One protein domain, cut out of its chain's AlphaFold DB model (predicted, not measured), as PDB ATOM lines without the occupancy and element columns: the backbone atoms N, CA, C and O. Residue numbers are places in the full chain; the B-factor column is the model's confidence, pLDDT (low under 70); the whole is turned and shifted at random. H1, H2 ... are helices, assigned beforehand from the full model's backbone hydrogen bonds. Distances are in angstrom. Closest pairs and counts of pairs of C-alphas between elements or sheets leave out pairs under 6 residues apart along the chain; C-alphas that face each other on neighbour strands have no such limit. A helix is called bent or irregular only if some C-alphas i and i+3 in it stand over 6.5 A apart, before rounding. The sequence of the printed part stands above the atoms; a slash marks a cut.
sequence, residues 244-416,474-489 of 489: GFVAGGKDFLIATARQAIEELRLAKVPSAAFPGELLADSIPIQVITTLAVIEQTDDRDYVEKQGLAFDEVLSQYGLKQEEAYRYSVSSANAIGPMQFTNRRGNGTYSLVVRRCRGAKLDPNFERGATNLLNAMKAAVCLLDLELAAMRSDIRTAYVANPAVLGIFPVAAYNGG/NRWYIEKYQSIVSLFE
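Overview. This is residues 244 to 416 and 474 to 489 of the 489 residues of an uncharacterized protein of Povalibacter uvarum (UniProt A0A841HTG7). This is a compact, rounded mass of crossed helices, with H8 and H3 at its core, the long H1 along one side of them, and H11 and H12 covering the side that faces away from H1. H5 and H4 make one end, H6 packs on H8, and H9 and H10 lie far from H4. The printed part has 189 residues with twelve named helices, H1 to H12 in chain order, and no named strand: all helix. The radius of gyration of the C-alphas is 15.3 A and the spans are 42 by 35 by 30 A.

Arrangement. Start at H1, residues 244 to 266, the longest helix. Its residues 244 to 253 touch H5, residues 307 to 323, closest at the C-alphas of Gly 249 and Gly 318, 3.5 A, at a steep tilt of 62 degrees. H5 has a kink of 51 degrees near residue 317 and is irregular, with C-alphas 319 and 322 9.6 A apart. Residues 256 to 264 of H1 touch the hub, H8, residues 372 to 389, at Ala 260 and Lys 377, whose C-alphas are 5.3 A apart. H8 also touches H2, residues 279 to 282; H6, residues 348 to 355; and H11, residues 407 to 415, where the closest C-alphas are those of Leu 383 and Pro 409, 5.5 A. H3, residues 285 to 294, touches H12, residues 474 to 488, at Gln 286 and Phe 488, whose C-alphas are 5.1 A apart. H12 is irregular, with C-alphas 483 and 486 7.4 A apart. H4, residues 299 to 305, touches H5 only at the corner, as H7, residues 365 to 370, only just does with H8. H9, residues 392 to 400, only just touches H10, residues 402 to 405, only at the corner, with 3 pairs of C-alphas within 8 A. Every O i to N i+4 pair is within hydrogen-bond range in H1, H3, H4, H6, H7, H8 and H11; the counts are 10 of 13 in H5, 4 of 5 in H9 and 8 of 11 in H12, while H2 and H10 are too short for such a pair.

Along the chain. Find C-alpha 244 at (146.973, 147.907, 188.811); from there H1 runs 32.6 A to C-alpha 266. H8 starts at (134.431, 149.810, 205.331) and covers 25.5 A, H5 22.8 A. H12 runs 21.4 A to C-alpha 488 at (151.255, 146.879, 204.494).

Size, cuts and confidence. Look for the farthest C-alphas at Gly 276 and Glu 304, 44.6 A apart. Residues 417 to 473 are not printed, and C-alphas 416 and 474 are 10.3 A apart across this cut. The links H1 to H2 and H5 to H6 are long. The mean pLDDT of the printed part is 95.3, and no printed residue is under 70.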
ATOM      1  N   GLY A 244     147.300 146.523 188.469       93.88
ATOM      2  CA  GLY A 244     146.973 147.907 188.811       93.88
ATOM      3  C   GLY A 244     145.921 147.996 189.915       93.88
ATOM      4  O   GLY A 244     146.082 148.783 190.845       93.88
ATOM      5  N   PHE A 245     144.904 147.130 189.883       95.81
ATOM      6  CA  PHE A 245     143.916 147.044 190.959       95.81
ATOM      7  C   PHE A 245     144.478 146.406 192.228       95.81
ATOM      8  O   PHE A 245     144.070 146.788 193.316       95.81
ATOM      9  N   VAL A 246     145.435 145.480 192.129       96.38
ATOM     10  CA  VAL A 246     146.109 144.929 193.321       96.38
ATOM     11  C   VAL A 246     146.848 146.038 194.074       96.38
ATOM     12  O   VAL A 246     146.652 146.208 195.280       96.38
ATOM     13  N   ALA A 247     147.652 146.833 193.360       96.00
ATOM     14  CA  ALA A 247     148.356 147.973 193.941       96.00
ATOM     15  C   ALA A 247     147.378 149.039 194.462       96.00
ATOM     16  O   ALA A 247     147.469 149.441 195.622       96.00
ATOM     17  N   GLY A 248     146.387 149.424 193.650       96.44
ATOM     18  CA  GLY A 248     145.371 150.405 194.037       96.44
ATOM     19  C   GLY A 248     144.540 149.971 195.246       96.44
ATOM     20  O   GLY A 248     144.263 150.780 196.125       96.44
ATOM     21  N   GLY A 249     144.201 148.686 195.353       97.50
ATOM     22  CA  GLY A 249     143.468 148.138 196.493       97.50
ATOM     23  C   GLY A 249     144.281 148.125 197.781       97.50
ATOM     24  O   GLY A 249     143.746 148.430 198.848       97.50
ATOM     25  N   LYS A 250     145.587 147.839 197.693       98.19
ATOM     26  CA  LYS A 250     146.505 147.994 198.829       98.19
ATOM     27  C   LYS A 250     146.520 149.447 199.309       98.19
ATOM     28  O   LYS A 250     146.328 149.691 200.502       98.19
ATOM     29  N   ASP A 251     146.720 150.394 198.396       98.19
ATOM     30  CA  ASP A 251     146.799 151.820 198.727       98.19
ATOM     31  C   ASP A 251     145.477 152.335 199.313       98.19
ATOM     32  O   ASP A 251     145.477 153.027 200.336       98.19
ATOM     33  N   PHE A 252     144.348 151.924 198.732       98.31
ATOM     34  CA  PHE A 252     143.006 152.237 199.217       98.31
ATOM     35  C   PHE A 252     142.765 151.727 200.647       98.31
ATOM     36  O   PHE A 252     142.299 152.482 201.507       98.31
ATOM     37  N   LEU A 253     143.130 150.474 200.947       98.44
ATOM     38  CA  LEU A 253     143.003 149.924 202.300       98.44
ATOM     39  C   LEU A 253     143.877 150.672 203.311       98.44
ATOM     40  O   LEU A 253     143.405 150.979 204.407       98.44
ATOM     41  N   ILE A 254     145.126 150.991 202.956       98.50
ATOM     42  CA  ILE A 254     146.032 151.763 203.822       98.50
ATOM     43  C   ILE A 254     145.455 153.153 204.095       98.50
ATOM     44  O   ILE A 254     145.439 153.596 205.248       98.50
ATOM     45  N   ALA A 255     144.965 153.841 203.061       98.56
ATOM     46  CA  ALA A 255     144.355 155.159 203.195       98.56
ATOM     47  C   ALA A 255     143.118 155.115 204.106       98.56
ATOM     48  O   ALA A 255     143.018 155.903 205.050       98.56
ATOM     49  N   THR A 256     142.234 154.138 203.896       98.69
ATOM     50  CA  THR A 256     141.013 153.962 204.695       98.69
ATOM     51  C   THR A 256     141.332 153.623 206.153       98.69
ATOM     52  O   THR A 256     140.754 154.204 207.073       98.69
ATOM     53  N   ALA A 257     142.301 152.738 206.401       98.50
ATOM     54  CA  ALA A 257     142.731 152.393 207.754       98.50
ATOM     55  C   ALA A 257     143.395 153.583 208.465       98.50
ATOM     56  O   ALA A 257     143.142 153.818 209.650       98.50
ATOM     57  N   ARG A 258     144.191 154.386 207.748       98.56
ATOM     58  CA  ARG A 258     144.761 155.632 208.279       98.56
ATOM     59  C   ARG A 258     143.666 156.621 208.664       98.56
ATOM     60  O   ARG A 258     143.736 157.196 209.747       98.56
ATOM     61  N   GLN A 259     142.647 156.782 207.821       98.69
ATOM     62  CA  GLN A 259     141.497 157.628 208.130       98.69
ATOM     63  C   GLN A 259     140.740 157.123 209.366       98.69
ATOM     64  O   GLN A 259     140.446 157.913 210.261       98.69
ATOM     65  N   ALA A 260     140.486 155.813 209.468       98.62
ATOM     66  CA  ALA A 260     139.849 155.210 210.639       98.62
ATOM     67  C   ALA A 260     140.615 155.532 211.932       98.62
ATOM     68  O   ALA A 260     140.020 155.975 212.917       98.62
ATOM     69  N   ILE A 261     141.936 155.338 211.923       98.56
ATOM     70  CA  ILE A 261     142.815 155.627 213.061       98.56
ATOM     71  C   ILE A 261     142.814 157.119 213.404       98.56
ATOM     72  O   ILE A 261     142.723 157.472 214.581       98.56
ATOM     73  N   GLU A 262     142.858 158.001 212.408       98.62
ATOM     74  CA  GLU A 262     142.854 159.442 212.649       98.62
ATOM     75  C   GLU A 262     141.521 159.929 213.230       98.62
ATOM     76  O   GLU A 262     141.513 160.700 214.187       98.62
ATOM     77  N   GLU A 263     140.383 159.411 212.762       98.69
ATOM     78  CA  GLU A 263     139.088 159.711 213.380       98.69
ATOM     79  C   GLU A 263     139.026 159.270 214.850       98.69
ATOM     80  O   GLU A 263     138.468 159.984 215.691       98.69
ATOM     81  N   LEU A 264     139.607 158.113 215.183       98.75
ATOM     82  CA  LEU A 264     139.706 157.638 216.567       98.75
ATOM     83  C   LEU A 264     140.642 158.521 217.406       98.75
ATOM     84  O   LEU A 264     140.333 158.807 218.570       98.75
ATOM     85  N   ARG A 265     141.749 158.993 216.823       98.44
ATOM     86  CA  ARG A 265     142.706 159.897 217.476       98.44
ATOM     87  C   ARG A 265     142.076 161.254 217.769       98.44
ATOM     88  O   ARG A 265     142.122 161.713 218.911       98.44
ATOM     89  N   LEU A 266     141.415 161.858 216.782       98.38
ATOM     90  CA  LEU A 266     140.697 163.130 216.920       98.38
ATOM     91  C   LEU A 266     139.571 163.044 217.954       98.38
ATOM     92  O   LEU A 266     139.354 163.980 218.727       98.38
ATOM     93  N   ALA A 267     138.883 161.903 218.021       98.19
ATOM     94  CA  ALA A 267     137.871 161.636 219.038       98.19
ATOM     95  C   ALA A 267     138.456 161.343 220.435       98.19
ATOM     96  O   ALA A 267     137.684 161.218 221.390       98.19
ATOM     97  N   LYS A 268     139.788 161.258 220.569       98.25
ATOM     98  CA  LYS A 268     140.520 160.963 221.811       98.25
ATOM     99  C   LYS A 268     139.984 159.717 222.515       98.25
ATOM    100  O   LYS A 268     139.777 159.712 223.729       98.25
ATOM    101  N   VAL A 269     139.695 158.672 221.740       98.44
ATOM    102  CA  VAL A 269     139.159 157.426 222.296       98.44
ATOM    103  C   VAL A 269     140.250 156.765 223.146       98.44
ATOM    104  O   VAL A 269     141.329 156.519 222.612       98.44
ATOM    105  N   PRO A 270     140.019 156.485 224.440       98.31
ATOM    106  CA  PRO A 270     141.022 155.835 225.280       98.31
ATOM    107  C   PRO A 270     141.171 154.355 224.911       98.31
ATOM    108  O   PRO A 270     140.172 153.698 224.603       98.31
ATOM    109  N   SER A 271     142.395 153.830 224.984       98.44
ATOM    110  CA  SER A 271     142.650 152.387 224.889       98.44
ATOM    111  C   SER A 271     142.182 151.679 226.165       98.44
ATOM    112  O   SER A 271     142.399 152.155 227.284       98.44
ATOM    113  N   ALA A 272     141.522 150.531 226.008       98.06
ATOM    114  CA  ALA A 272     141.202 149.631 227.109       98.06
ATOM    115  C   ALA A 272     142.380 148.708 227.451       98.06
ATOM    116  O   ALA A 272     142.498 148.288 228.606       98.06
ATOM    117  N   ALA A 273     143.228 148.378 226.473       97.56
ATOM    118  CA  ALA A 273     144.394 147.521 226.677       97.56
ATOM    119  C   ALA A 273     145.535 148.237 227.405       97.56
ATOM    120  O   ALA A 273     146.206 147.616 228.236       97.56
ATOM    121  N   PHE A 274     145.717 149.528 227.123       97.31
ATOM    122  CA  PHE A 274     146.838 150.340 227.589       97.31
ATOM    123  C   PHE A 274     146.324 151.617 228.276       97.31
ATOM    124  O   PHE A 274     146.086 152.643 227.634       97.31
ATOM    125  N   PRO A 275     146.091 151.570 229.603       94.62
ATOM    126  CA  PRO A 275     145.591 152.719 230.348       94.62
ATOM    127  C   PRO A 275     146.501 153.947 230.205       94.62
ATOM    128  O   PRO A 275     147.688 153.881 230.507       94.62
ATOM    129  N   GLY A 276     145.916 155.079 229.808       96.19
ATOM    130  CA  GLY A 276     146.638 156.338 229.582       96.19
ATOM    131  C   GLY A 276     146.997 156.604 228.118       96.19
ATOM    132  O   GLY A 276     147.336 157.739 227.790       96.19
ATOM    133  N   GLU A 277     146.848 155.613 227.240       97.69
ATOM    134  CA  GLU A 277     147.092 155.741 225.802       97.69
ATOM    135  C   GLU A 277     145.788 155.930 225.011       97.69
ATOM    136  O   GLU A 277     144.677 155.657 225.493       97.69
ATOM    137  N   LEU A 278     145.914 156.407 223.771       98.31
ATOM    138  CA  LEU A 278     144.793 156.476 222.841       98.31
ATOM    139  C   LEU A 278     144.626 155.142 222.114       98.31
ATOM    140  O   LEU A 278     145.589 154.500 221.706       98.31
ATOM    141  N   LEU A 279     143.375 154.768 221.858       98.31
ATOM    142  CA  LEU A 279     143.014 153.604 221.051       98.31
ATOM    143  C   LEU A 279     143.700 153.630 219.676       98.31
ATOM    144  O   LEU A 279     144.139 152.595 219.181       98.31
ATOM    145  N   ALA A 280     143.822 154.819 219.083       97.81
ATOM    146  CA  ALA A 280     144.470 155.046 217.794       97.81
ATOM    147  C   ALA A 280     145.957 154.647 217.754       97.81
ATOM    148  O   ALA A 280     146.499 154.466 216.666       97.81
ATOM    149  N   ASP A 281     146.600 154.511 218.915       96.94
ATOM    150  CA  ASP A 281     148.020 154.172 219.031       96.94
ATOM    151  C   ASP A 281     148.223 152.709 219.483       96.94
ATOM    152  O   ASP A 281     149.337 152.196 219.453       96.94
ATOM    153  N   SER A 282     147.137 152.013 219.842       96.50
ATOM    154  CA  SER A 282     147.180 150.639 220.362       96.50
ATOM    155  C   SER A 282     147.264 149.556 219.283       96.50
ATOM    156  O   SER A 282     147.836 148.498 219.530       96.50
ATOM    157  N   ILE A 283     146.696 149.797 218.094       97.31
ATOM    158  CA  ILE A 283     146.635 148.826 216.994       97.31
ATOM    159  C   ILE A 283     147.312 149.422 215.752       97.31
ATOM    160  O   ILE A 283     146.813 150.414 215.215       97.31
ATOM    161  N   PRO A 284     148.403 148.820 215.244       96.44
ATOM    162  CA  PRO A 284     149.049 149.286 214.023       96.44
ATOM    163  C   PRO A 284     148.145 149.155 212.792       96.44
ATOM    164  O   PRO A 284     147.372 148.201 212.671       96.44
ATOM    165  N   ILE A 285     148.308 150.075 211.834       96.50
ATOM    166  CA  ILE A 285     147.560 150.075 210.566       96.50
ATOM    167  C   ILE A 285     147.709 148.736 209.838       96.50
ATOM    168  O   ILE A 285     146.707 148.205 209.360       96.50
ATOM    169  N   GLN A 286     148.917 148.156 209.844       96.38
ATOM    170  CA  GLN A 286     149.204 146.888 209.169       96.38
ATOM    171  C   GLN A 286     148.305 145.756 209.672       96.38
ATOM    172  O   GLN A 286     147.833 144.942 208.889       96.38
ATOM    173  N   VAL A 287     148.001 145.726 210.975       97.25
ATOM    174  CA  VAL A 287     147.144 144.685 211.560       97.25
ATOM    175  C   VAL A 287     145.723 144.779 211.003       97.25
ATOM    176  O   VAL A 287     145.113 143.762 210.684       97.25
ATOM    177  N   ILE A 288     145.194 145.996 210.863       97.19
ATOM    178  CA  ILE A 288     143.810 146.245 210.435       97.19
ATOM    179  C   ILE A 288     143.656 146.003 208.933       97.19
ATOM    180  O   ILE A 288     142.670 145.400 208.507       97.19
ATOM    181  N   THR A 289     144.623 146.441 208.124       98.00
ATOM    182  CA  THR A 289     144.606 146.214 206.672       98.00
ATOM    183  C   THR A 289     144.780 144.738 206.344       98.00
ATOM    184  O   THR A 289     144.030 144.206 205.527       98.00
ATOM    185  N   THR A 290     145.680 144.037 207.040       97.94
ATOM    186  CA  THR A 290     145.790 142.577 206.941       97.94
ATOM    187  C   THR A 290     144.476 141.904 207.301       97.94
ATOM    188  O   THR A 290     144.033 141.014 206.578       97.94
ATOM    189  N   LEU A 291     143.821 142.351 208.374       97.50
ATOM    190  CA  LEU A 291     142.542 141.799 208.801       97.50
ATOM    191  C   LEU A 291     141.464 141.918 207.707       97.50
ATOM    192  O   LEU A 291     140.771 140.943 207.420       97.50
ATOM    193  N   ALA A 292     141.376 143.074 207.044       97.69
ATOM    194  CA  ALA A 292     140.436 143.307 205.945       97.69
ATOM    195  C   ALA A 292     140.647 142.363 204.747       97.69
ATOM    196  O   ALA A 292     139.686 142.033 204.048       97.69
ATOM    197  N   VAL A 293     141.886 141.911 204.515       97.88
ATOM    198  CA  VAL A 293     142.198 140.934 203.464       97.88
ATOM    199  C   VAL A 293     141.879 139.511 203.919       97.88
ATOM    200  O   VAL A 293     141.123 138.807 203.249       97.88
ATOM    201  N   ILE A 294     142.397 139.081 205.074       96.12
ATOM    202  CA  ILE A 294     142.272 137.680 205.518       96.12
ATOM    203  C   ILE A 294     140.825 137.261 205.805       96.12
ATOM    204  O   ILE A 294     140.520 136.071 205.690       96.12
ATOM    205  N   GLU A 295     139.945 138.209 206.157       95.44
ATOM    206  CA  GLU A 295     138.503 137.973 206.327       95.44
ATOM    207  C   GLU A 295     137.802 137.607 205.013       95.44
ATOM    208  O   GLU A 295     136.805 136.883 205.012       95.44
ATOM    209  N   GLN A 296     138.336 138.066 203.880       94.12
ATOM    210  CA  GLN A 296     137.777 137.783 202.558       94.12
ATOM    211  C   GLN A 296     138.514 136.653 201.830       94.12
ATOM    212  O   GLN A 296     137.975 136.078 200.882       94.12
ATOM    213  N   THR A 297     139.700 136.263 202.303       92.94
ATOM    214  CA  THR A 297     140.456 135.123 201.774       92.94
ATOM    215  C   THR A 297     139.957 133.793 202.350       92.94
ATOM    216  O   THR A 297     140.177 133.480 203.525       92.94
ATOM    217  N   ASP A 298     139.341 132.957 201.510       87.00
ATOM    218  CA  ASP A 298     138.955 131.590 201.879       87.00
ATOM    219  C   ASP A 298     140.190 130.705 202.124       87.00
ATOM    220  O   ASP A 298     141.152 130.730 201.358       87.00
ATOM    221  N   ASP A 299     140.156 129.883 203.178       86.62
ATOM    222  CA  ASP A 299     141.291 129.027 203.551       86.62
ATOM    223  C   ASP A 299     141.691 128.055 202.438       86.62
ATOM    224  O   ASP A 299     142.872 127.759 202.275       86.62
ATOM    225  N   ARG A 300     140.726 127.544 201.663       84.94
ATOM    226  CA  ARG A 300     141.034 126.625 200.568       84.94
ATOM    227  C   ARG A 300     141.719 127.360 199.423       84.94
ATOM    228  O   ARG A 300     142.704 126.848 198.901       84.94
ATOM    229  N   ASP A 301     141.217 128.540 199.068       87.00
ATOM    230  CA  ASP A 301     141.830 129.369 198.028       87.00
ATOM    231  C   ASP A 301     143.254 129.767 198.433       87.00
ATOM    232  O   ASP A 301     144.162 129.672 197.614       87.00
ATOM    233  N   TYR A 302     143.484 130.109 199.705       90.75
ATOM    234  CA  TYR A 302     144.829 130.377 200.215       90.75
ATOM    235  C   TYR A 302     145.747 129.156 200.116       90.75
ATOM    236  O   TYR A 302     146.863 129.267 199.621       90.75
ATOM    237  N   VAL A 303     145.289 127.972 200.533       88.88
ATOM    238  CA  VAL A 303     146.098 126.746 200.440       88.88
ATOM    239  C   VAL A 303     146.493 126.441 198.992       88.88
ATOM    240  O   VAL A 303     147.632 126.047 198.749       88.88
ATOM    241  N   GLU A 304     145.574 126.631 198.043       89.50
ATOM    242  CA  GLU A 304     145.793 126.333 196.623       89.50
ATOM    243  C   GLU A 304     146.616 127.420 195.901       89.50
ATOM    244  O   GLU A 304     147.474 127.080 195.087       89.50
ATOM    245  N   LYS A 305     146.380 128.706 196.190       91.38
ATOM    246  CA  LYS A 305     146.907 129.846 195.411       91.38
ATOM    247  C   LYS A 305     147.939 130.707 196.148       91.38
ATOM    248  O   LYS A 305     148.635 131.495 195.512       91.38
ATOM    249  N   GLN A 306     148.052 130.571 197.468       90.25
ATOM    250  CA  GLN A 306     148.963 131.342 198.321       90.25
ATOM    251  C   GLN A 306     148.788 132.857 198.118       90.25
ATOM    252  O   GLN A 306     147.665 133.350 198.226       90.25
ATOM    253  N   GLY A 307     149.864 133.593 197.810       91.56
ATOM    254  CA  GLY A 307     149.845 135.049 197.624       91.56
ATOM    255  C   GLY A 307     148.822 135.533 196.593       91.56
ATOM    256  O   GLY A 307     148.169 136.546 196.821       91.56
ATOM    257  N   LEU A 308     148.567 134.752 195.537       93.38
ATOM    258  CA  LEU A 308     147.550 135.102 194.539       93.38
ATOM    259  C   LEU A 308     146.143 135.194 195.147       93.38
ATOM    260  O   LEU A 308     145.338 135.994 194.688       93.38
ATOM    261  N   ALA A 309     145.830 134.436 196.206       93.56
ATOM    262  CA  ALA A 309     144.538 134.560 196.887       93.56
ATOM    263  C   ALA A 309     144.366 135.928 197.569       93.56
ATOM    264  O   ALA A 309     143.241 136.400 197.733       93.56
ATOM    265  N   PHE A 310     145.466 136.567 197.974       96.19
ATOM    266  CA  PHE A 310     145.447 137.926 198.503       96.19
ATOM    267  C   PHE A 310     145.340 138.957 197.391       96.19
ATOM    268  O   PHE A 310     144.562 139.897 197.526       96.19
ATOM    269  N   ASP A 311     146.048 138.750 196.283       96.31
ATOM    270  CA  ASP A 311     145.955 139.626 195.116       96.31
ATOM    271  C   ASP A 311     144.526 139.658 194.565       96.31
ATOM    272  O   ASP A 311     144.028 140.721 194.203       96.31
ATOM    273  N   GLU A 312     143.821 138.522 194.548       93.88
ATOM    274  CA  GLU A 312     142.403 138.475 194.168       93.88
ATOM    275  C   GLU A 312     141.555 139.380 195.066       93.88
ATOM    276  O   GLU A 312     140.702 140.113 194.568       93.88
ATOM    277  N   VAL A 313     141.815 139.383 196.378       95.25
ATOM    278  CA  VAL A 313     141.094 140.236 197.331       95.25
ATOM    279  C   VAL A 313     141.450 141.710 197.160       95.25
ATOM    280  O   VAL A 313     140.562 142.562 197.096       95.25
ATOM    281  N   LEU A 314     142.739 142.023 197.045       97.56
ATOM    282  CA  LEU A 314     143.222 143.386 196.840       97.56
ATOM    283  C   LEU A 314     142.717 143.968 195.522       97.56
ATOM    284  O   LEU A 314     142.262 145.104 195.500       97.56
ATOM    285  N   SER A 315     142.690 143.174 194.454       95.88
ATOM    286  CA  SER A 315     142.116 143.570 193.169       95.88
ATOM    287  C   SER A 315     140.649 143.999 193.301       95.88
ATOM    288  O   SER A 315     140.232 144.991 192.710       95.88
ATOM    289  N   GLN A 316     139.857 143.323 194.139       94.69
ATOM    290  CA  GLN A 316     138.470 143.734 194.388       94.69
ATOM    291  C   GLN A 316     138.372 145.051 195.158       94.69
ATOM    292  O   GLN A 316     137.526 145.870 194.812       94.69
ATOM    293  N   TYR A 317     139.236 145.280 196.151       96.31
ATOM    294  CA  TYR A 317     139.318 146.583 196.815       96.31
ATOM    295  C   TYR A 317     139.777 147.689 195.858       96.31
ATOM    296  O   TYR A 317     139.267 148.799 195.939       96.31
ATOM    297  N   GLY A 318     140.685 147.402 194.924       95.56
ATOM    298  CA  GLY A 318     141.133 148.387 193.938       95.56
ATOM    299  C   GLY A 318     140.063 148.738 192.911       95.56
ATOM    300  O   GLY A 318     139.932 149.900 192.543       95.56
ATOM    301  N   LEU A 319     139.289 147.745 192.471       93.56
ATOM    302  CA  LEU A 319     138.242 147.934 191.469       93.56
ATOM    303  C   LEU A 319     136.954 148.540 192.043       93.56
ATOM    304  O   LEU A 319     136.270 149.276 191.348       93.56
ATOM    305  N   LYS A 320     136.586 148.196 193.282       92.31
ATOM    306  CA  LYS A 320     135.275 148.555 193.860       92.31
ATOM    307  C   LYS A 320     135.344 149.515 195.035       92.31
ATOM    308  O   LYS A 320     134.298 149.938 195.511       92.31
ATOM    309  N   GLN A 321     136.544 149.771 195.547       94.12
ATOM    310  CA  GLN A 321     136.777 150.677 196.666       94.12
ATOM    311  C   GLN A 321     135.834 150.381 197.850       94.12
ATOM    312  O   GLN A 321     135.844 149.259 198.374       94.12
ATOM    313  N   GLU A 322     135.019 151.344 198.281       92.38
ATOM    314  CA  GLU A 322     134.117 151.251 199.435       92.38
ATOM    315  C   GLU A 322     133.063 150.143 199.309       92.38
ATOM    316  O   GLU A 322     132.592 149.624 200.327       92.38
ATOM    317  N   GLU A 323     132.712 149.757 198.084       90.25
ATOM    318  CA  GLU A 323     131.685 148.753 197.799       90.25
ATOM    319  C   GLU A 323     132.231 147.317 197.827       90.25
ATOM    320  O   GLU A 323     131.466 146.343 197.829       90.25
ATOM    321  N   ALA A 324     133.555 147.148 197.898       92.44
ATOM    322  CA  ALA A 324     134.180 145.838 198.002       92.44
ATOM    323  C   ALA A 324     133.671 145.076 199.239       92.44
ATOM    324  O   ALA A 324     133.808 145.519 200.381       92.44
ATOM    325  N   TYR A 325     133.102 143.888 199.011       92.44
ATOM    326  CA  TYR A 325     132.606 142.979 200.055       92.44
ATOM    327  C   TYR A 325     131.461 143.523 200.912       92.44
ATOM    328  O   TYR A 325     131.109 142.909 201.930       92.44
ATOM    329  N   ARG A 326     130.819 144.621 200.497       91.44
ATOM    330  CA  ARG A 326     129.641 145.184 201.169       91.44
ATOM    331  C   ARG A 326     128.531 144.146 201.344       91.44
ATOM    332  O   ARG A 326     127.868 144.109 202.383       91.44
ATOM    333  N   TYR A 327     128.375 143.254 200.365       89.56
ATOM    334  CA  TYR A 327     127.351 142.208 200.337       89.56
ATOM    335  C   TYR A 327     127.846 140.843 200.817       89.56
ATOM    336  O   TYR A 327     127.113 139.851 200.721       89.56
ATOM    337  N   SER A 328     129.065 140.774 201.356       89.25
ATOM    338  CA  SER A 328     129.636 139.545 201.901       89.25
ATOM    339  C   SER A 328     128.864 139.117 203.142       89.25
ATOM    340  O   SER A 328     128.741 139.880 204.100       89.25
ATOM    341  N   VAL A 329     128.333 137.890 203.130       89.31
ATOM    342  CA  VAL A 329     127.612 137.305 204.266       89.31
ATOM    343  C   VAL A 329     128.074 135.875 204.496       89.31
ATOM    344  O   VAL A 329     127.823 134.993 203.674       89.31
ATOM    345  N   SER A 330     128.664 135.598 205.656       86.75
ATOM    346  CA  SER A 330     129.050 134.233 206.012       86.75
ATOM    347  C   SER A 330     127.862 133.368 206.435       86.75
ATOM    348  O   SER A 330     126.801 133.849 206.846       86.75
ATOM    349  N   SER A 331     128.071 132.049 206.453       82.12
ATOM    350  CA  SER A 331     127.129 131.093 207.056       82.12
ATOM    351  C   SER A 331     126.811 131.375 208.533       82.12
ATOM    352  O   SER A 331     125.759 130.960 209.026       82.12
ATOM    353  N   ALA A 332     127.689 132.088 209.247       84.94
ATOM    354  CA  ALA A 332     127.495 132.489 210.636       84.94
ATOM    355  C   ALA A 332     126.724 133.818 210.786       84.94
ATOM    356  O   ALA A 332     126.514 134.275 211.913       84.94
ATOM    357  N   ASN A 333     126.247 134.406 209.681       88.31
ATOM    358  CA  ASN A 333     125.660 135.751 209.604       88.31
ATOM    359  C   ASN A 333     126.646 136.853 210.018       88.31
ATOM    360  O   ASN A 333     126.250 137.846 210.635       88.31
ATOM    361  N   ALA A 334     127.929 136.637 209.732       92.50
ATOM    362  CA  ALA A 334     128.899 137.718 209.707       92.50
ATOM    363  C   ALA A 334     128.713 138.513 208.411       92.50
ATOM    364  O   ALA A 334     128.435 137.885 207.390       92.50
ATOM    365  N   ILE A 335     128.810 139.843 208.448       94.44
ATOM    366  CA  ILE A 335     128.567 140.685 207.265       94.44
ATOM    367  C   ILE A 335     129.686 141.696 207.018       94.44
ATOM    368  O   ILE A 335     130.353 142.128 207.962       94.44
ATOM    369  N   GLY A 336     129.820 142.098 205.754       94.75
ATOM    370  CA  GLY A 336     130.681 143.192 205.314       94.75
ATOM    371  C   GLY A 336     132.171 142.836 205.233       94.75
ATOM    372  O   GLY A 336     132.559 141.690 205.489       94.75
ATOM    373  N   PRO A 337     133.029 143.819 204.916       96.00
ATOM    374  CA  PRO A 337     134.457 143.598 204.670       96.00
ATOM    375  C   PRO A 337     135.219 143.069 205.893       96.00
ATOM    376  O   PRO A 337     136.166 142.306 205.743       96.00
ATOM    377  N   MET A 338     134.757 143.393 207.106       97.56
ATOM    378  CA  MET A 338     135.373 142.940 208.363       97.56
ATOM    379  C   MET A 338     134.611 141.782 209.036       97.56
ATOM    380  O   MET A 338     134.923 141.427 210.170       97.56
ATOM    381  N   GLN A 339     133.584 141.218 208.384       96.12
ATOM    382  CA  GLN A 339     132.825 140.046 208.854       96.12
ATOM    383  C   GLN A 339     132.361 140.146 210.324       96.12
ATOM    384  O   GLN A 339     132.528 139.243 211.149       96.12
ATOM    385  N   PHE A 340     131.694 141.244 210.675       97.31
ATOM    386  CA  PHE A 340     131.147 141.413 212.021       97.31
ATOM    387  C   PHE A 340     129.855 140.628 212.234       97.31
ATOM    388  O   PHE A 340     129.037 140.493 211.330       97.31
ATOM    389  N   THR A 341     129.603 140.193 213.474       95.56
ATOM    390  CA  THR A 341     128.341 139.544 213.866       95.56
ATOM    391  C   THR A 341     127.541 140.412 214.833       95.56
ATOM    392  O   THR A 341     128.108 141.122 215.662       95.56
ATOM    393  N   ASN A 342     126.210 140.295 214.807       92.19
ATOM    394  CA  ASN A 342     125.342 141.040 215.730       92.19
ATOM    395  C   ASN A 342     124.529 140.178 216.698       92.19
ATOM    396  O   ASN A 342     124.162 140.660 217.761       92.19
ATOM    397  N   ARG A 343     124.225 138.914 216.364       89.06
ATOM    398  CA  ARG A 343     123.483 137.953 217.218       89.06
ATOM    399  C   ARG A 343     122.330 138.585 218.033       89.06
ATOM    400  O   ARG A 343     122.274 138.431 219.250       89.06
ATOM    401  N   ARG A 344     121.419 139.309 217.365       86.19
ATOM    402  CA  ARG A 344     120.287 140.032 217.994       86.19
ATOM    403  C   ARG A 344     120.717 141.024 219.092       86.19
ATOM    404  O   ARG A 344     120.108 141.069 220.155       86.19
ATOM    405  N   GLY A 345     121.790 141.775 218.859       89.25
ATOM    406  CA  GLY A 345     122.339 142.739 219.818       89.25
ATOM    407  C   GLY A 345     123.422 142.181 220.750       89.25
ATOM    408  O   GLY A 345     124.000 142.928 221.539       89.25
ATOM    409  N   ASN A 346     123.738 140.886 220.667       90.44
ATOM    410  CA  ASN A 346     124.712 140.209 221.536       90.44
ATOM    411  C   ASN A 346     125.964 139.709 220.793       90.44
ATOM    412  O   ASN A 346     126.714 138.891 221.318       90.44
ATOM    413  N   GLY A 347     126.164 140.145 219.552       93.06
ATOM    414  CA  GLY A 347     127.333 139.826 218.736       93.06
ATOM    415  C   GLY A 347     128.474 140.817 218.932       93.06
ATOM    416  O   GLY A 347     128.360 141.780 219.697       93.06
ATOM    417  N   THR A 348     129.566 140.575 218.211       95.69
ATOM    418  CA  THR A 348     130.801 141.365 218.285       95.69
ATOM    419  C   THR A 348     130.575 142.836 217.940       95.69
ATOM    420  O   THR A 348     131.050 143.699 218.671       95.69
ATOM    421  N   TYR A 349     129.761 143.142 216.926       97.75
ATOM    422  CA  TYR A 349     129.477 144.527 216.538       97.75
ATOM    423  C   TYR A 349     128.770 145.316 217.647       97.75
ATOM    424  O   TYR A 349     129.205 146.376 218.085       97.75
ATOM    425  N   SER A 350     127.687 144.751 218.181       96.94
ATOM    426  CA  SER A 350     126.952 145.382 219.278       96.94
ATOM    427  C   SER A 350     127.786 145.513 220.554       96.94
ATOM    428  O   SER A 350     127.594 146.456 221.323       96.94
ATOM    429  N   LEU A 351     128.713 144.580 220.805       97.06
ATOM    430  CA  LEU A 351     129.670 144.699 221.903       97.06
ATOM    431  C   LEU A 351     130.562 145.932 221.716       97.06
ATOM    432  O   LEU A 351     130.643 146.742 222.643       97.06
ATOM    433  N   VAL A 352     131.187 146.099 220.546       97.75
ATOM    434  CA  VAL A 352     132.096 147.232 220.303       97.75
ATOM    435  C   VAL A 352     131.368 148.568 220.313       97.75
ATOM    436  O   VAL A 352     131.841 149.485 220.974       97.75
ATOM    437  N   VAL A 353     130.169 148.667 219.730       98.06
ATOM    438  CA  VAL A 353     129.342 149.889 219.801       98.06
ATOM    439  C   VAL A 353     129.082 150.296 221.258       98.06
ATOM    440  O   VAL A 353     129.176 151.470 221.617       98.06
ATOM    441  N   ARG A 354     128.800 149.330 222.144       97.19
ATOM    442  CA  ARG A 354     128.550 149.614 223.568       97.19
ATOM    443  C   ARG A 354     129.805 149.986 224.349       97.19
ATOM    444  O   ARG A 354     129.700 150.798 225.273       97.19
ATOM    445  N   ARG A 355     130.933 149.330 224.063       97.69
ATOM    446  CA  ARG A 355     132.177 149.418 224.847       97.69
ATOM    447  C   ARG A 355     133.117 150.515 224.351       97.69
ATOM    448  O   ARG A 355     133.823 151.092 225.164       97.69
ATOM    449  N   CYS A 356     133.054 150.857 223.070       97.25
ATOM    450  CA  CYS A 356     133.912 151.827 222.396       97.25
ATOM    451  C   CYS A 356     133.123 153.091 222.007       97.25
ATOM    452  O   CYS A 356     133.149 153.546 220.867       97.25
ATOM    453  N   ARG A 357     132.359 153.666 222.949       96.12
ATOM    454  CA  ARG A 357     131.407 154.762 222.652       96.12
ATOM    455  C   ARG A 357     132.072 156.003 222.051       96.12
ATOM    456  O   ARG A 357     131.460 156.681 221.231       96.12
ATOM    457  N   GLY A 358     133.318 156.284 222.441       96.94
ATOM    458  CA  GLY A 358     134.093 157.411 221.917       96.94
ATOM    459  C   GLY A 358     134.338 157.333 220.407       96.94
ATOM    460  O   GLY A 358     134.443 158.372 219.767       96.94
ATOM    461  N   ALA A 359     134.345 156.129 219.824       97.75
ATOM    462  CA  ALA A 359     134.580 155.922 218.396       97.75
ATOM    463  C   ALA A 359     133.420 156.385 217.500       97.75
ATOM    464  O   ALA A 359     133.594 156.469 216.283       97.75
ATOM    465  N   LYS A 360     132.248 156.688 218.087       97.25
ATOM    466  CA  LYS A 360     131.035 157.126 217.371       97.25
ATOM    467  C   LYS A 360     130.678 156.198 216.203       97.25
ATOM    468  O   LYS A 360     130.371 156.658 215.109       97.25
ATOM    469  N   LEU A 361     130.760 154.889 216.449       98.44
ATOM    470  CA  LEU A 361     130.369 153.869 215.480       98.44
ATOM    471  C   LEU A 361     128.872 153.966 215.181       98.44
ATOM    472  O   LEU A 361     128.074 154.249 216.082       98.44
ATOM    473  N   ASP A 362     128.493 153.669 213.942       97.88
ATOM    474  CA  ASP A 362     127.089 153.545 213.563       97.88
ATOM    475  C   ASP A 362     126.390 152.457 214.401       97.88
ATOM    476  O   ASP A 362     126.805 151.299 214.380       97.88
ATOM    477  N   PRO A 363     125.329 152.774 215.163       95.94
ATOM    478  CA  PRO A 363     124.662 151.776 215.993       95.94
ATOM    479  C   PRO A 363     123.822 150.779 215.181       95.94
ATOM    480  O   PRO A 363     123.448 149.728 215.712       95.94
ATOM    481  N   ASN A 364     123.492 151.087 213.923       95.62
ATOM    482  CA  ASN A 364     122.818 150.148 213.038       95.62
ATOM    483  C   ASN A 364     123.843 149.138 212.514       95.62
ATOM    484  O   ASN A 364     124.767 149.500 211.794       95.62
ATOM    485  N   PHE A 365     123.666 147.869 212.876       95.38
ATOM    486  CA  PHE A 365     124.616 146.819 212.523       95.38
ATOM    487  C   PHE A 365     124.796 146.668 211.016       95.38
ATOM    488  O   PHE A 365     125.929 146.608 210.557       95.38
ATOM    489  N   GLU A 366     123.704 146.595 210.263       93.38
ATOM    490  CA  GLU A 366     123.748 146.358 208.827       93.38
ATOM    491  C   GLU A 366     124.477 147.493 208.107       93.38
ATOM    492  O   GLU A 366     125.450 147.222 207.419       93.38
ATOM    493  N   ARG A 367     124.098 148.752 208.347       93.81
ATOM    494  CA  ARG A 367     124.782 149.925 207.769       93.81
ATOM    495  C   ARG A 367     126.226 150.052 208.250       93.81
ATOM    496  O   ARG A 367     127.129 150.350 207.475       93.81
ATOM    497  N   GLY A 368     126.442 149.837 209.541       96.81
ATOM    498  CA  GLY A 368     127.724 150.066 210.179       96.81
ATOM    499  C   GLY A 368     128.778 149.013 209.853       96.81
ATOM    500  O   GLY A 368     129.945 149.358 209.683       96.81
ATOM    501  N   ALA A 369     128.402 147.738 209.771       97.12
ATOM    502  CA  ALA A 369     129.337 146.652 209.484       97.12
ATOM    503  C   ALA A 369     129.683 146.532 207.993       97.12
ATOM    504  O   ALA A 369     130.712 145.939 207.673       97.12
ATOM    505  N   THR A 370     128.857 147.078 207.094       95.69
ATOM    506  CA  THR A 370     129.115 147.051 205.644       95.69
ATOM    507  C   THR A 370     129.785 148.317 205.118       95.69
ATOM    508  O   THR A 370     130.313 148.285 204.017       95.69
ATOM    509  N   ASN A 371     129.820 149.407 205.890       97.38
ATOM    510  CA  ASN A 371     130.656 150.569 205.587       97.38
ATOM    511  C   ASN A 371     132.106 150.297 206.026       97.38
ATOM    512  O   ASN A 371     132.365 150.169 207.224       97.38
ATOM    513  N   LEU A 372     133.044 150.217 205.076       97.81
ATOM    514  CA  LEU A 372     134.431 149.810 205.331       97.81
ATOM    515  C   LEU A 372     135.128 150.665 206.398       97.81
ATOM    516  O   LEU A 372     135.681 150.114 207.349       97.81
ATOM    517  N   LEU A 373     135.057 151.993 206.287       98.50
ATOM    518  CA  LEU A 373     135.683 152.921 207.233       98.50
ATOM    519  C   LEU A 373     135.164 152.713 208.666       98.50
ATOM    520  O   LEU A 373     135.938 152.551 209.615       98.50
ATOM    521  N   ASN A 374     133.843 152.666 208.839       98.69
ATOM    522  CA  ASN A 374     133.220 152.433 210.138       98.69
ATOM    523  C   ASN A 374     133.510 151.016 210.669       98.69
ATOM    524  O   ASN A 374     133.744 150.843 211.868       98.69
ATOM    525  N   ALA A 375     133.548 150.010 209.794       98.44
ATOM    526  CA  ALA A 375     133.909 148.643 210.148       98.44
ATOM    527  C   ALA A 375     135.384 148.525 210.575       98.44
ATOM    528  O   ALA A 375     135.674 147.828 211.546       98.44
ATOM    529  N   MET A 376     136.310 149.249 209.941       98.69
ATOM    530  CA  MET A 376     137.712 149.314 210.367       98.69
ATOM    531  C   MET A 376     137.843 149.950 211.754       98.69
ATOM    532  O   MET A 376     138.505 149.380 212.621       98.69
ATOM    533  N   LYS A 377     137.138 151.056 212.033       98.81
ATOM    534  CA  LYS A 377     137.080 151.637 213.391       98.81
ATOM    535  C   LYS A 377     136.546 150.630 214.413       98.81
ATOM    536  O   LYS A 377     137.091 150.499 215.509       98.81
ATOM    537  N   ALA A 378     135.494 149.893 214.050       98.75
ATOM    538  CA  ALA A 378     134.932 148.838 214.886       98.75
ATOM    539  C   ALA A 378     135.938 147.698 215.138       98.75
ATOM    540  O   ALA A 378     135.988 147.173 216.251       98.75
ATOM    541  N   ALA A 379     136.757 147.339 214.146       98.69
ATOM    542  CA  ALA A 379     137.799 146.322 214.276       98.69
ATOM    543  C   ALA A 379     138.922 146.773 215.211       98.69
ATOM    544  O   ALA A 379     139.293 146.008 216.094       98.69
ATOM    545  N   VAL A 380     139.375 148.026 215.114       98.75
ATOM    546  CA  VAL A 380     140.339 148.607 216.067       98.75
ATOM    547  C   VAL A 380     139.815 148.510 217.499       98.75
ATOM    548  O   VAL A 380     140.495 147.977 218.372       98.75
ATOM    549  N   CYS A 381     138.570 148.942 217.725       98.69
ATOM    550  CA  CYS A 381     137.918 148.807 219.026       98.69
ATOM    551  C   CYS A 381     137.860 147.346 219.503       98.69
ATOM    552  O   CYS A 381     138.048 147.085 220.689       98.69
ATOM    553  N   LEU A 382     137.560 146.389 218.615       98.56
ATOM    554  CA  LEU A 382     137.492 144.977 218.993       98.56
ATOM    555  C   LEU A 382     138.867 144.440 219.394       98.56
ATOM    556  O   LEU A 382     138.979 143.812 220.441       98.56
ATOM    557  N   LEU A 383     139.897 144.694 218.587       98.50
ATOM    558  CA  LEU A 383     141.252 144.200 218.834       98.50
ATOM    559  C   LEU A 383     141.812 144.747 220.156       98.50
ATOM    560  O   LEU A 383     142.374 143.978 220.932       98.50
ATOM    561  N   ASP A 384     141.587 146.027 220.460       98.56
ATOM    562  CA  ASP A 384     141.973 146.638 221.739       98.56
ATOM    563  C   ASP A 384     141.232 146.014 222.935       98.56
ATOM    564  O   ASP A 384     141.847 145.657 223.942       98.56
ATOM    565  N   LEU A 385     139.920 145.788 222.820       98.31
ATOM    566  CA  LEU A 385     139.147 145.112 223.869       98.31
ATOM    567  C   LEU A 385     139.613 143.668 224.097       98.31
ATOM    568  O   LEU A 385     139.646 143.208 225.241       98.31
ATOM    569  N   GLU A 386     139.966 142.956 223.028       97.94
ATOM    570  CA  GLU A 386     140.512 141.605 223.124       97.94
ATOM    571  C   GLU A 386     141.899 141.626 223.776       97.94
ATOM    572  O   GLU A 386     142.112 140.865 224.719       97.94
ATOM    573  N   LEU A 387     142.807 142.532 223.375       98.06
ATOM    574  CA  LEU A 387     144.119 142.735 224.017       98.06
ATOM    575  C   LEU A 387     143.980 143.019 225.518       98.06
ATOM    576  O   LEU A 387     144.674 142.406 226.338       98.06
ATOM    577  N   ALA A 388     143.041 143.885 225.902       97.81
ATOM    578  CA  ALA A 388     142.747 144.197 227.299       97.81
ATOM    579  C   ALA A 388     142.362 142.952 228.114       97.81
ATOM    580  O   ALA A 388     142.706 142.845 229.292       97.81
ATOM    581  N   ALA A 389     141.688 141.984 227.489       96.81
ATOM    582  CA  ALA A 389     141.294 140.727 228.117       96.81
ATOM    583  C   ALA A 389     142.402 139.656 228.123       96.81
ATOM    584  O   ALA A 389     142.243 138.619 228.776       96.81
ATOM    585  N   MET A 390     143.518 139.867 227.415       97.44
ATOM    586  CA  MET A 390     144.618 138.898 227.359       97.44
ATOM    587  C   MET A 390     145.408 138.838 228.671       97.44
ATOM    588  O   MET A 390     145.166 139.560 229.639       97.44
ATOM    589  N   ARG A 391     146.381 137.932 228.724       96.88
ATOM    590  CA  ARG A 391     147.344 137.878 229.823       96.88
ATOM    591  C   ARG A 391     148.300 139.076 229.752       96.88
ATOM    592  O   ARG A 391     148.549 139.616 228.675       96.88
ATOM    593  N   SER A 392     148.833 139.483 230.903       96.00
ATOM    594  CA  SER A 392     149.748 140.627 230.988       96.00
ATOM    595  C   SER A 392     151.060 140.392 230.246       96.00
ATOM    596  O   SER A 392     151.547 141.318 229.620       96.00
ATOM    597  N   ASP A 393     151.596 139.170 230.265       96.75
ATOM    598  CA  ASP A 393     152.808 138.799 229.521       96.75
ATOM    599  C   ASP A 393     152.636 138.988 228.005       96.75
ATOM    600  O   ASP A 393     153.497 139.583 227.363       96.75
ATOM    601  N   ILE A 394     151.489 138.580 227.452       97.94
ATOM    602  CA  ILE A 394     151.141 138.820 226.045       97.94
ATOM    603  C   ILE A 394     151.046 140.320 225.758       97.94
ATOM    604  O   ILE A 394     151.627 140.779 224.779       97.94
ATOM    605  N   ARG A 395     150.345 141.096 226.598       96.81
ATOM    606  CA  ARG A 395     150.231 142.554 226.403       96.81
ATOM    607  C   ARG A 395     151.589 143.249 226.446       96.81
ATOM    608  O   ARG A 395     151.854 144.091 225.598       96.81
ATOM    609  N   THR A 396     152.445 142.894 227.402       96.56
ATOM    610  CA  THR A 396     153.787 143.475 227.522       96.56
ATOM    611  C   THR A 396     154.640 143.154 226.296       96.56
ATOM    612  O   THR A 396     155.255 144.057 225.737       96.56
ATOM    613  N   ALA A 397     154.640 141.898 225.836       97.19
ATOM    614  CA  ALA A 397     155.365 141.508 224.626       97.19
ATOM    615  C   ALA A 397     154.804 142.195 223.369       97.19
ATOM    616  O   ALA A 397     155.562 142.598 222.487       97.19
ATOM    617  N   TYR A 398     153.483 142.376 223.300       97.94
ATOM    618  CA  TYR A 398     152.822 143.040 222.181       97.94
ATOM    619  C   TYR A 398     153.303 144.480 221.988       97.94
ATOM    620  O   TYR A 398     153.587 144.858 220.857       97.94
ATOM    621  N   VAL A 399     153.460 145.260 223.063       95.75
ATOM    622  CA  VAL A 399     153.945 146.652 222.976       95.75
ATOM    623  C   VAL A 399     155.321 146.733 222.310       95.75
ATOM    624  O   VAL A 399     155.579 147.654 221.540       95.75
ATOM    625  N   ALA A 400     156.198 145.759 222.565       94.44
ATOM    626  CA  ALA A 400     157.539 145.739 221.988       94.44
ATOM    627  C   ALA A 400     157.545 145.402 220.486       94.44
ATOM    628  O   ALA A 400     158.425 145.860 219.761       94.44
ATOM    629  N   ASN A 401     156.589 144.596 220.012       94.19
ATOM    630  CA  ASN A 401     156.544 144.157 218.619       94.19
ATOM    631  C   ASN A 401     155.105 143.865 218.144       94.19
ATOM    632  O   ASN A 401     154.730 142.706 217.929       94.19
ATOM    633  N   PRO A 402     154.272 144.902 217.952       95.50
ATOM    634  CA  PRO A 402     152.835 144.726 217.749       95.50
ATOM    635  C   PRO A 402     152.486 144.101 216.391       95.50
ATOM    636  O   PRO A 402     151.460 143.435 216.266       95.50
ATOM    637  N   ALA A 403     153.351 144.250 215.380       93.81
ATOM    638  CA  ALA A 403     153.169 143.617 214.075       93.81
ATOM    639  C   ALA A 403     153.406 142.097 214.135       93.81
ATOM    640  O   ALA A 403     152.614 141.336 213.587       93.81
ATOM    641  N   VAL A 404     154.438 141.618 214.836       95.62
ATOM    642  CA  VAL A 404     154.664 140.165 214.979       95.62
ATOM    643  C   VAL A 404     153.665 139.555 215.957       95.62
ATOM    644  O   VAL A 404     153.023 138.546 215.662       95.62
ATOM    645  N   LEU A 405     153.463 140.198 217.108       97.38
ATOM    646  CA  LEU A 405     152.570 139.700 218.155       97.38
ATOM    647  C   LEU A 405     151.089 139.938 217.818       97.38
ATOM    648  O   LEU A 405     150.211 139.448 218.532       97.38
ATOM    649  N   GLY A 406     150.794 140.601 216.695       96.69
ATOM    650  CA  GLY A 406     149.451 140.746 216.133       96.69
ATOM    651  C   GLY A 406     148.740 139.417 215.863       96.69
ATOM    652  O   GLY A 406     147.511 139.386 215.855       96.69
ATOM    653  N   ILE A 407     149.468 138.293 215.801       97.00
ATOM    654  CA  ILE A 407     148.880 136.941 215.760       97.00
ATOM    655  C   ILE A 407     147.912 136.665 216.923       97.00
ATOM    656  O   ILE A 407     146.971 135.888 216.761       97.00
ATOM    657  N   PHE A 408     148.102 137.287 218.094       97.75
ATOM    658  CA  PHE A 408     147.227 137.097 219.254       97.75
ATOM    659  C   PHE A 408     145.882 137.821 219.121       97.75
ATOM    660  O   PHE A 408     144.855 137.139 219.202       97.75
ATOM    661  N   PRO A 409     145.821 139.151 218.909       96.94
ATOM    662  CA  PRO A 409     144.546 139.831 218.692       96.94
ATOM    663  C   PRO A 409     143.824 139.331 217.437       96.94
ATOM    664  O   PRO A 409     142.607 139.190 217.461       96.94
ATOM    665  N   VAL A 410     144.547 138.936 216.390       95.19
ATOM    666  CA  VAL A 410     143.970 138.331 215.178       95.19
ATOM    667  C   VAL A 410     143.391 136.934 215.472       95.19
ATOM    668  O   VAL A 410     142.261 136.637 215.087       95.19
ATOM    669  N   ALA A 411     144.064 136.097 216.271       96.19
ATOM    670  CA  ALA A 411     143.483 134.836 216.752       96.19
ATOM    671  C   ALA A 411     142.227 135.049 217.623       96.19
ATOM    672  O   ALA A 411     141.279 134.255 217.566       96.19
ATOM    673  N   ALA A 412     142.210 136.116 218.431       96.62
ATOM    674  CA  ALA A 412     141.035 136.522 219.197       96.62
ATOM    675  C   ALA A 412     139.898 136.994 218.283       96.62
ATOM    676  O   ALA A 412     138.746 136.648 218.521       96.62
ATOM    677  N   TYR A 413     140.206 137.712 217.205       96.00
ATOM    678  CA  TYR A 413     139.211 138.151 216.233       96.00
ATOM    679  C   TYR A 413     138.483 136.959 215.592       96.00
ATOM    680  O   TYR A 413     137.253 136.923 215.571       96.00
ATOM    681  N   ASN A 414     139.228 135.926 215.177       93.25
ATOM    682  CA  ASN A 414     138.656 134.729 214.547       93.25
ATOM    683  C   ASN A 414     137.778 133.883 215.493       93.25
ATOM    684  O   ASN A 414     136.732 133.379 215.086       93.25
ATOM    685  N   GLY A 415     138.183 133.683 216.753       90.12
ATOM    686  CA  GLY A 415     137.495 132.723 217.636       90.12
ATOM    687  C   GLY A 415     137.449 133.077 219.119       90.12
ATOM    688  O   GLY A 415     137.161 132.215 219.960       90.12
ATOM    689  N   GLY A 416     137.718 134.332 219.450       93.12
ATOM    690  CA  GLY A 416     137.699 134.895 220.794       93.12
ATOM    691  C   GLY A 416     138.879 134.469 221.682       93.12
ATOM    692  O   GLY A 416     139.788 133.749 221.251       93.12
ATOM    693  N   ASN A 474     142.007 128.565 213.109       88.44
ATOM    694  CA  ASN A 474     142.905 129.526 213.756       88.44
ATOM    695  C   ASN A 474     144.354 129.421 213.252       88.44
ATOM    696  O   ASN A 474     145.058 130.422 213.177       88.44
ATOM    697  N   ARG A 475     144.818 128.208 212.915       91.44
ATOM    698  CA  ARG A 475     146.167 127.995 212.369       91.44
ATOM    699  C   ARG A 475     146.326 128.657 211.002       91.44
ATOM    700  O   ARG A 475     147.321 129.335 210.794       91.44
ATOM    701  N   TRP A 476     145.356 128.487 210.105       91.06
ATOM    702  CA  TRP A 476     145.380 129.147 208.798       91.06
ATOM    703  C   TRP A 476     145.221 130.655 208.909       91.06
ATOM    704  O   TRP A 476     145.856 131.391 208.169       91.06
ATOM    705  N   TYR A 477     144.435 131.124 209.871       91.81
ATOM    706  CA  TYR A 477     144.270 132.547 210.126       91.81
ATOM    707  C   TYR A 477     145.589 133.218 210.562       91.81
ATOM    708  O   TYR A 477     145.952 134.270 210.042       91.81
ATOM    709  N   ILE A 478     146.358 132.561 211.439       94.06
ATOM    710  CA  ILE A 478     147.710 132.994 211.846       94.06
ATOM    711  C   ILE A 478     148.698 132.934 210.673       94.06
ATOM    712  O   ILE A 478     149.504 133.845 210.497       94.06
ATOM    713  N   GLU A 479     148.638 131.874 209.869       93.81
ATOM    714  CA  GLU A 479     149.481 131.729 208.680       93.81
ATOM    715  C   GLU A 479     149.234 132.861 207.675       93.81
ATOM    716  O   GLU A 479     150.181 133.531 207.275       93.81
ATOM    717  N   LYS A 480     147.963 133.124 207.332       95.19
ATOM    718  CA  LYS A 480     147.565 134.208 206.420       95.19
ATOM    719  C   LYS A 480     147.999 135.577 206.936       95.19
ATOM    720  O   LYS A 480     148.447 136.409 206.161       95.19
ATOM    721  N   TYR A 481     147.869 135.813 208.243       96.38
ATOM    722  CA  TYR A 481     148.327 137.057 208.854       96.38
ATOM    723  C   TYR A 481     149.832 137.257 208.658       96.38
ATOM    724  O   TYR A 481     150.258 138.285 208.137       96.38
ATOM    725  N   GLN A 482     150.636 136.262 209.041       94.75
ATOM    726  CA  GLN A 482     152.093 136.362 208.951       94.75
ATOM    727  C   GLN A 482     152.566 136.506 207.502       94.75
ATOM    728  O   GLN A 482     153.516 137.241 207.263       94.75
ATOM    729  N   SER A 483     151.908 135.850 206.541       93.25
ATOM    730  CA  SER A 483     152.331 135.885 205.138       93.25
ATOM    731  C   SER A 483     152.043 137.200 204.417       93.25
ATOM    732  O   SER A 483     152.673 137.459 203.394       93.25
ATOM    733  N   ILE A 484     151.133 138.038 204.931       94.94
ATOM    734  CA  ILE A 484     150.743 139.289 204.265       94.94
ATOM    735  C   ILE A 484     150.963 140.551 205.108       94.94
ATOM    736  O   ILE A 484     150.897 141.649 204.568       94.94
ATOM    737  N   VAL A 485     151.226 140.461 206.416       94.62
ATOM    738  CA  VAL A 485     151.360 141.667 207.261       94.62
ATOM    739  C   VAL A 485     152.451 142.622 206.774       94.62
ATOM    740  O   VAL A 485     152.240 143.834 206.762       94.62
ATOM    741  N   SER A 486     153.565 142.088 206.267       92.44
ATOM    742  CA  SER A 486     154.661 142.892 205.720       92.44
ATOM    743  C   SER A 486     154.302 143.622 204.428       92.44
ATOM    744  O   SER A 486     154.977 144.575 204.052       92.44
ATOM    745  N   LEU A 487     153.227 143.215 203.744       92.12
ATOM    746  CA  LEU A 487     152.753 143.897 202.545       92.12
ATOM    747  C   LEU A 487     152.266 145.316 202.857       92.12
ATOM    748  O   LEU A 487     152.262 146.149 201.955       92.12
ATOM    749  N   PHE A 488     151.856 145.601 204.094       92.75
ATOM    750  CA  PHE A 488     151.255 146.879 204.494       92.75
ATOM    751  C   PHE A 488     152.193 147.799 205.280       92.75
ATOM    752  O   PHE A 488     151.733 148.784 205.858       92.75
ATOM    753  N   GLU A 489     153.478 147.465 205.334       85.56
ATOM    754  CA  GLU A 489     154.487 148.238 206.061       85.56
ATOM    755  C   GLU A 489     154.911 149.535 205.383       85.56
ATOM    756  O   GLU A 489     154.924 149.592 204.129       85.56
TER     757      GLU A 489